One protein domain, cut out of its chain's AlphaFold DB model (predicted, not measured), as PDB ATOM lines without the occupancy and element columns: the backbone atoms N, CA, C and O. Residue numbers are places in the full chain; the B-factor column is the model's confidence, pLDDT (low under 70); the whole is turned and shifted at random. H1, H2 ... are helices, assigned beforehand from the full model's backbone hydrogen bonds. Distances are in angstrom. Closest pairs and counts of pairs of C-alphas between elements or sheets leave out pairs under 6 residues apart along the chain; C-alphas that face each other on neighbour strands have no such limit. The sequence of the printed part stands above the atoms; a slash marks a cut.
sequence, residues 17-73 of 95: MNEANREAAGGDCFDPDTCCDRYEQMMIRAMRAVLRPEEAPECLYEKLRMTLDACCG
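Overview. This is residues 17 to 73 of the 95 residues of an uncharacterized protein of Bifidobacterium castoris (UniProt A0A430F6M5). The longest helix, H4, and the helix H3 follow one another to make the long axis of an open, flat hook, with a link between them and no contact. At the far end of H3 the short H2 folds back beside it, and from there the chain turns away to H1, which sticks out on its own across an empty middle. The printed part has 57 residues with four named helices, H1, H2, H3 and H4 in chain order, and no named strand; the class is all helix. It is extended, with a radius of gyration of the C-alphas of 17.7 A and spans of 51 by 30 by 12 A.

Along the chain. Find C-alpha 58 at (30.910, 14.978, -83.172); from there H4, residues 58 to 72, runs 21.0 A to C-alpha 72 at (37.177, -4.366, -88.459). Before it look for H3, residues 38 to 51, 19.9 A long. H2 is residues 32 to 35, and H1, residues 17 to 23, begins at C-alpha 17 at (11.670, -5.681, -84.764).

Arrangement. Look first at H4, which is apart from H1, H2 and H3. H3 and H2 only just touch, with 3 pairs of C-alphas within 8 A, and H3 does so with residues 41 to 44 alone. Their closest C-alphas, those of Pro 32 and Gln 41, are 6.2 A apart. H1 is apart from H2 and H3 too. In H3 and H4 every O i to N i+4 pair is within hydrogen-bond range, in H1 2 of 3, and H2 is too short for such a pair.

Size, cuts and confidence. The C-alphas of Asp 37 and Gly 73, the two farthest apart, are 51.9 A apart. The printed part has no cut. The link from H2 to H3 is tight, and those from H1 to H2 and from H3 to H4 are short. Residues 17 to 31 and 46 to 73 stand free. Mean pLDDT of the printed part is 85.5; look for values under 70 at residues 17 to 27 and 73.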
ATOM      1  N   MET A  17      11.365  -6.912 -85.506       59.59
ATOM      2  CA  MET A  17      11.670  -5.681 -84.764       59.59
ATOM      3  C   MET A  17      10.989  -4.445 -85.381       59.59
ATOM      4  O   MET A  17      10.710  -3.472 -84.681       59.59
ATOM      5  N   ASN A  18      10.696  -4.487 -86.683       60.38
ATOM      6  CA  ASN A  18       9.957  -3.440 -87.384       60.38
ATOM      7  C   ASN A  18       8.441  -3.531 -87.129       60.38
ATOM      8  O   ASN A  18       7.774  -2.503 -87.077       60.38
ATOM      9  N   GLU A  19       7.901  -4.735 -86.921       61.12
ATOM     10  CA  GLU A  19       6.475  -4.938 -86.640       61.12
ATOM     11  C   GLU A  19       6.076  -4.412 -85.256       61.12
ATOM     12  O   GLU A  19       5.129  -3.638 -85.156       61.12
ATOM     13  N   ALA A  20       6.864  -4.676 -84.210       59.97
ATOM     14  CA  ALA A  20       6.625  -4.097 -82.880       59.97
ATOM     15  C   ALA A  20       6.632  -2.551 -82.894       59.97
ATOM     16  O   ALA A  20       5.882  -1.896 -82.170       59.97
ATOM     17  N   ASN A  21       7.458  -1.948 -83.755       62.06
ATOM     18  CA  ASN A  21       7.490  -0.499 -83.962       62.06
ATOM     19  C   ASN A  21       6.265   0.015 -84.748       62.06
ATOM     20  O   ASN A  21       5.834   1.148 -84.544       62.06
ATOM     21  N   ARG A  22       5.684  -0.809 -85.629       60.56
ATOM     22  CA  ARG A  22       4.440  -0.500 -86.355       60.56
ATOM     23  C   ARG A  22       3.208  -0.631 -85.468       60.56
ATOM     24  O   ARG A  22       2.345   0.236 -85.526       60.56
ATOM     25  N   GLU A  23       3.148  -1.647 -84.614       57.22
ATOM     26  CA  GLU A  23       2.086  -1.799 -83.612       57.22
ATOM     27  C   GLU A  23       2.100  -0.639 -82.608       57.22
ATOM     28  O   GLU A  23       1.053  -0.069 -82.298       57.22
ATOM     29  N   ALA A  24       3.292  -0.197 -82.188       58.44
ATOM     30  CA  ALA A  24       3.462   1.002 -81.373       58.44
ATOM     31  C   ALA A  24       3.018   2.298 -82.073       58.44
ATOM     32  O   ALA A  24       2.795   3.284 -81.382       58.44
ATOM     33  N   ALA A  25       2.888   2.310 -83.404       57.12
ATOM     34  CA  ALA A  25       2.373   3.435 -84.186       57.12
ATOM     35  C   ALA A  25       0.871   3.307 -84.534       57.12
ATOM     36  O   ALA A  25       0.304   4.242 -85.096       57.12
ATOM     37  N   GLY A  26       0.238   2.164 -84.232       56.25
ATOM     38  CA  GLY A  26      -1.156   1.853 -84.579       56.25
ATOM     39  C   GLY A  26      -2.158   1.886 -83.415       56.25
ATOM     40  O   GLY A  26      -3.355   1.746 -83.661       56.25
ATOM     41  N   GLY A  27      -1.701   2.052 -82.170       65.12
ATOM     42  CA  GLY A  27      -2.554   2.224 -80.982       65.12
ATOM     43  C   GLY A  27      -2.709   3.688 -80.552       65.12
ATOM     44  O   GLY A  27      -2.059   4.565 -81.116       65.12
ATOM     45  N   ASP A  28      -3.537   3.943 -79.529       70.81
ATOM     46  CA  ASP A  28      -3.646   5.239 -78.833       70.81
ATOM     47  C   ASP A  28      -2.300   5.597 -78.167       70.81
ATOM     48  O   ASP A  28      -2.095   5.417 -76.963       70.81
ATOM     49  N   CYS A  29      -1.322   6.041 -78.957       81.31
ATOM     50  CA  CYS A  29      -0.050   6.521 -78.446       81.31
ATOM     51  C   CYS A  29      -0.297   7.747 -77.570       81.31
ATOM     52  O   CYS A  29      -1.153   8.580 -77.861       81.31
ATOM     53  N   PHE A  30       0.516   7.902 -76.529       86.25
ATOM     54  CA  PHE A  30       0.521   9.132 -75.754       86.25
ATOM     55  C   PHE A  30       0.847  10.329 -76.659       86.25
ATOM     56  O   PHE A  30       1.971  10.450 -77.160       86.25
ATOM     57  N   ASP A  31      -0.133  11.212 -76.838       88.19
ATOM     58  CA  ASP A  31       0.008  12.458 -77.576       88.19
ATOM     59  C   ASP A  31       0.136  13.637 -76.590       88.19
ATOM     60  O   ASP A  31      -0.830  13.994 -75.909       88.19
ATOM     61  N   PRO A  32       1.320  14.271 -76.499       91.00
ATOM     62  CA  PRO A  32       1.536  15.403 -75.606       91.00
ATOM     63  C   PRO A  32       0.604  16.587 -75.879       91.00
ATOM     64  O   PRO A  32       0.365  17.375 -74.969       91.00
ATOM     65  N   ASP A  33       0.097  16.748 -77.104       90.62
ATOM     66  CA  ASP A  33      -0.732  17.905 -77.445       90.62
ATOM     67  C   ASP A  33      -2.186  17.750 -76.954       90.62
ATOM     68  O   ASP A  33      -2.876  18.752 -76.757       90.62
ATOM     69  N   THR A  34      -2.639  16.520 -76.679       92.00
ATOM     70  CA  THR A  34      -3.991  16.227 -76.167       92.00
ATOM     71  C   THR A  34      -4.015  15.756 -74.711       92.00
ATOM     72  O   THR A  34      -5.024  15.950 -74.033       92.00
ATOM     73  N   CYS A  35      -2.921  15.179 -74.199       93.38
ATOM     74  CA  CYS A  35      -2.855  14.632 -72.839       93.38
ATOM     75  C   CYS A  35      -2.227  15.563 -71.789       93.38
ATOM     76  O   CYS A  35      -2.385  15.294 -70.599       93.38
ATOM     77  N   CYS A  36      -1.509  16.614 -72.194       96.31
ATOM     78  CA  CYS A  36      -0.728  17.451 -71.277       96.31
ATOM     79  C   CYS A  36      -1.197  18.899 -71.213       96.31
ATOM     80  O   CYS A  36      -1.690  19.467 -72.191       96.31
ATOM     81  N   ASP A  37      -0.926  19.539 -70.078       97.75
ATOM     82  CA  ASP A  37      -1.063  20.983 -69.951       97.75
ATOM     83  C   ASP A  37       0.096  21.748 -70.624       97.75
ATOM     84  O   ASP A  37       1.094  21.190 -71.088       97.75
ATOM     85  N   ARG A  38      -0.024  23.080 -70.686       97.12
ATOM     86  CA  ARG A  38       0.971  23.945 -71.340       97.12
ATOM     87  C   ARG A  38       2.370  23.836 -70.718       97.12
ATOM     88  O   ARG A  38       3.362  23.982 -71.436       97.12
ATOM     89  N   TYR A  39       2.466  23.670 -69.402       97.69
ATOM     90  CA  TYR A  39       3.751  23.601 -68.714       97.69
ATOM     91  C   TYR A  39       4.439  22.262 -68.993       97.69
ATOM     92  O   TYR A  39       5.618  22.234 -69.348       97.69
ATOM     93  N   GLU A  40       3.685  21.169 -68.924       98.00
ATOM     94  CA  GLU A  40       4.145  19.828 -69.271       98.00
ATOM     95  C   GLU A  40       4.600  19.749 -70.731       98.00
ATOM     96  O   GLU A  40       5.708  19.287 -71.009       98.00
ATOM     97  N   GLN A  41       3.813  20.290 -71.666       97.44
ATOM     98  CA  GLN A  41       4.186  20.362 -73.082       97.44
ATOM     99  C   GLN A  41       5.511  21.110 -73.287       97.44
ATOM    100  O   GLN A  41       6.377  20.660 -74.042       97.44
ATOM    101  N   MET A  42       5.698  22.244 -72.606       97.31
ATOM    102  CA  MET A  42       6.944  23.013 -72.666       97.31
ATOM    103  C   MET A  42       8.130  22.199 -72.133       97.31
ATOM    104  O   MET A  42       9.182  22.164 -72.774       97.31
ATOM    105  N   MET A  43       7.956  21.516 -71.000       97.25
ATOM    106  CA  MET A  43       8.988  20.664 -70.408       97.25
ATOM    107  C   MET A  43       9.361  19.508 -71.342       97.25
ATOM    108  O   MET A  43      10.540  19.274 -71.599       97.25
ATOM    109  N   ILE A  44       8.368  18.824 -71.917       96.00
ATOM    110  CA  ILE A  44       8.581  17.733 -72.875       96.00
ATOM    111  C   ILE A  44       9.358  18.233 -74.097       96.00
ATOM    112  O   ILE A  44      10.296  17.567 -74.534       96.00
ATOM    113  N   ARG A  45       9.016  19.409 -74.639       94.00
ATOM    114  CA  ARG A  45       9.738  20.012 -75.773       94.00
ATOM    115  C   ARG A  45      11.196  20.306 -75.424       94.00
ATOM    116  O   ARG A  45      12.079  19.942 -76.198       94.00
ATOM    117  N   ALA A  46      11.456  20.883 -74.252       95.62
ATOM    118  CA  ALA A  46      12.817  21.144 -73.785       95.62
ATOM    119  C   ALA A  46      13.625  19.843 -73.620       95.62
ATOM    120  O   ALA A  46      14.748  19.742 -74.105       95.62
ATOM    121  N   MET A  47      13.028  18.817 -73.007       95.88
ATOM    122  CA  MET A  47      13.669  17.511 -72.826       95.88
ATOM    123  C   MET A  47      13.953  16.822 -74.163       95.88
ATOM    124  O   MET A  47      15.034  16.270 -74.352       95.88
ATOM    125  N   ARG A  48      13.016  16.879 -75.119       93.38
ATOM    126  CA  ARG A  48      13.216  16.329 -76.467       93.38
ATOM    127  C   ARG A  48      14.384  17.000 -77.182       93.38
ATOM    128  O   ARG A  48      15.186  16.279 -77.757       93.38
ATOM    129  N   ALA A  49      14.519  18.321 -77.093       91.94
ATOM    130  CA  ALA A  49      15.633  19.038 -77.713       91.94
ATOM    131  C   ALA A  49      17.005  18.578 -77.181       91.94
ATOM    132  O   ALA A  49      17.966  18.496 -77.938       91.94
ATOM    133  N   VAL A  50      17.089  18.232 -75.892       90.50
ATOM    134  CA  VAL A  50      18.326  17.729 -75.272       90.50
ATOM    135  C   VAL A  50      18.585  16.259 -75.618       90.50
ATOM    136  O   VAL A  50      19.719  15.874 -75.884       90.50
ATOM    137  N   LEU A  51      17.546  15.422 -75.589       92.75
ATOM    138  CA  LEU A  51      17.677  13.967 -75.737       92.75
ATOM    139  C   LEU A  51      17.701  13.494 -77.195       92.75
ATOM    140  O   LEU A  51      18.189  12.402 -77.476       92.75
ATOM    141  N   ARG A  52      17.120  14.273 -78.107       91.62
ATOM    142  CA  ARG A  52      16.975  13.954 -79.531       91.62
ATOM    143  C   ARG A  52      17.440  15.155 -80.361       91.62
ATOM    144  O   ARG A  52      16.600  15.833 -80.951       91.62
ATOM    145  N   PRO A  53      18.747  15.457 -80.354       91.00
ATOM    146  CA  PRO A  53      19.279  16.546 -81.160       91.00
ATOM    147  C   PRO A  53      19.035  16.275 -82.652       91.00
ATOM    148  O   PRO A  53      18.997  15.118 -83.075       91.00
ATOM    149  N   GLU A  54      18.860  17.338 -83.444       91.12
ATOM    150  CA  GLU A  54      18.662  17.229 -84.901       91.12
ATOM    151  C   GLU A  54      19.882  16.614 -85.594       91.12
ATOM    152  O   GLU A  54      19.744  15.821 -86.524       91.12
ATOM    153  N   GLU A  55      21.072  16.938 -85.091       92.50
ATOM    154  CA  GLU A  55      22.342  16.413 -85.566       92.50
ATOM    155  C   GLU A  55      23.032  15.598 -84.473       92.50
ATOM    156  O   GLU A  55      22.992  15.923 -83.281       92.50
ATOM    157  N   ALA A  56      23.694  14.519 -84.883       91.62
ATOM    158  CA  ALA A  56      24.505  13.733 -83.973       91.62
ATOM    159  C   ALA A  56      25.740  14.537 -83.518       91.62
ATOM    160  O   ALA A  56      26.368  15.215 -84.332       91.62
ATOM    161  N   PRO A  57      26.141  14.447 -82.238       92.81
ATOM    162  CA  PRO A  57      27.321  15.149 -81.749       92.81
ATOM    163  C   PRO A  57      28.615  14.548 -82.320       92.81
ATOM    164  O   PRO A  57      28.733  13.330 -82.444       92.81
ATOM    165  N   GLU A  58      29.628  15.387 -82.560       95.44
ATOM    166  CA  GLU A  58      30.910  14.978 -83.172       95.44
ATOM    167  C   GLU A  58      31.592  13.814 -82.436       95.44
ATOM    168  O   GLU A  58      32.100  12.865 -83.037       95.44
ATOM    169  N   CYS A  59      31.528  13.827 -81.103       94.56
ATOM    170  CA  CYS A  59      32.116  12.780 -80.275       94.56
ATOM    171  C   CYS A  59      31.480  11.396 -80.497       94.56
ATOM    172  O   CYS A  59      32.108  10.381 -80.190       94.56
ATOM    173  N   LEU A  60      30.246  11.321 -81.017       94.69
ATOM    174  CA  LEU A  60      29.627  10.056 -81.403       94.69
ATOM    175  C   LEU A  60      30.308   9.481 -82.646       94.69
ATOM    176  O   LEU A  60      30.630   8.296 -82.650       94.69
ATOM    177  N   TYR A  61      30.570  10.304 -83.665       95.62
ATOM    178  CA  TYR A  61      31.268   9.867 -84.878       95.62
ATOM    179  C   TYR A  61      32.678   9.369 -84.566       95.62
ATOM    180  O   TYR A  61      33.082   8.316 -85.060       95.62
ATOM    181  N   GLU A  62      33.400  10.067 -83.690       96.38
ATOM    182  CA  GLU A  62      34.728   9.639 -83.252       96.38
ATOM    183  C   GLU A  62      34.686   8.265 -82.569       96.38
ATOM    184  O   GLU A  62      35.442   7.365 -82.939       96.38
ATOM    185  N   LYS A  63      33.751   8.064 -81.632       96.31
ATOM    186  CA  LYS A  63      33.564   6.772 -80.956       96.31
ATOM    187  C   LYS A  63      33.205   5.663 -81.935       96.31
ATOM    188  O   LYS A  63      33.795   4.591 -81.867       96.31
ATOM    189  N   LEU A  64      32.269   5.921 -82.849       95.31
ATOM    190  CA  LEU A  64      31.876   4.956 -83.875       95.31
ATOM    191  C   LEU A  64      33.075   4.554 -84.730       95.31
ATOM    192  O   LEU A  64      33.304   3.364 -84.922       95.31
ATOM    193  N   ARG A  65      33.877   5.524 -85.179       93.25
ATOM    194  CA  ARG A  65      35.096   5.258 -85.946       93.25
ATOM    195  C   ARG A  65      36.071   4.386 -85.163       93.25
ATOM    196  O   ARG A  65      36.480   3.352 -85.670       93.25
ATOM    197  N   MET A  66      36.367   4.737 -83.911       93.12
ATOM    198  CA  MET A  66      37.251   3.938 -83.053       93.12
ATOM    199  C   MET A  66      36.740   2.507 -82.852       93.12
ATOM    200  O   MET A  66      37.522   1.560 -82.884       93.12
ATOM    201  N   THR A  67      35.434   2.336 -82.634       93.56
ATOM    202  CA  THR A  67      34.824   1.012 -82.474       93.56
ATOM    203  C   THR A  67      34.913   0.201 -83.763       93.56
ATOM    204  O   THR A  67      35.313  -0.959 -83.718       93.56
ATOM    205  N   LEU A  68      34.590   0.802 -84.910       91.38
ATOM    206  CA  LEU A  68      34.681   0.134 -86.207       91.38
ATOM    207  C   LEU A  68      36.128  -0.225 -86.549       91.38
ATOM    208  O   LEU A  68      36.382  -1.354 -86.955       91.38
ATOM    209  N   ASP A  69      37.083   0.669 -86.307       88.38
ATOM    210  CA  ASP A  69      38.509   0.404 -86.509       88.38
ATOM    211  C   ASP A  69      38.989  -0.759 -85.619       88.38
ATOM    212  O   ASP A  69      39.708  -1.641 -86.086       88.38
ATOM    213  N   ALA A  70      38.549  -0.831 -84.359       87.31
ATOM    214  CA  ALA A  70      38.898  -1.933 -83.460       87.31
ATOM    215  C   ALA A  70      38.278  -3.277 -83.888       87.31
ATOM    216  O   ALA A  70      38.942  -4.316 -83.840       87.31
ATOM    217  N   CYS A  71      37.014  -3.271 -84.316       85.94
ATOM    218  CA  CYS A  71      36.292  -4.479 -84.718       85.94
ATOM    219  C   CYS A  71      36.690  -4.979 -86.113       85.94
ATOM    220  O   CYS A  71      36.717  -6.185 -86.350       85.94
ATOM    221  N   CYS A  72      36.987  -4.069 -87.039       80.81
ATOM    222  CA  CYS A  72      37.177  -4.366 -88.459       80.81
ATOM    223  C   CYS A  72      38.626  -4.201 -88.931       80.81
ATOM    224  O   CYS A  72      38.978  -4.733 -89.981       80.81
ATOM    225  N   GLY A  73      39.495  -3.545 -88.156       62.25
ATOM    226  CA  GLY A  73      40.917  -3.357 -88.478       62.25
ATOM    227  C   GLY A  73      41.746  -4.647 -88.531       62.25
ATOM    228  O   GLY A  73      42.901  -4.613 -88.944       62.25
TER     229      GLY A  73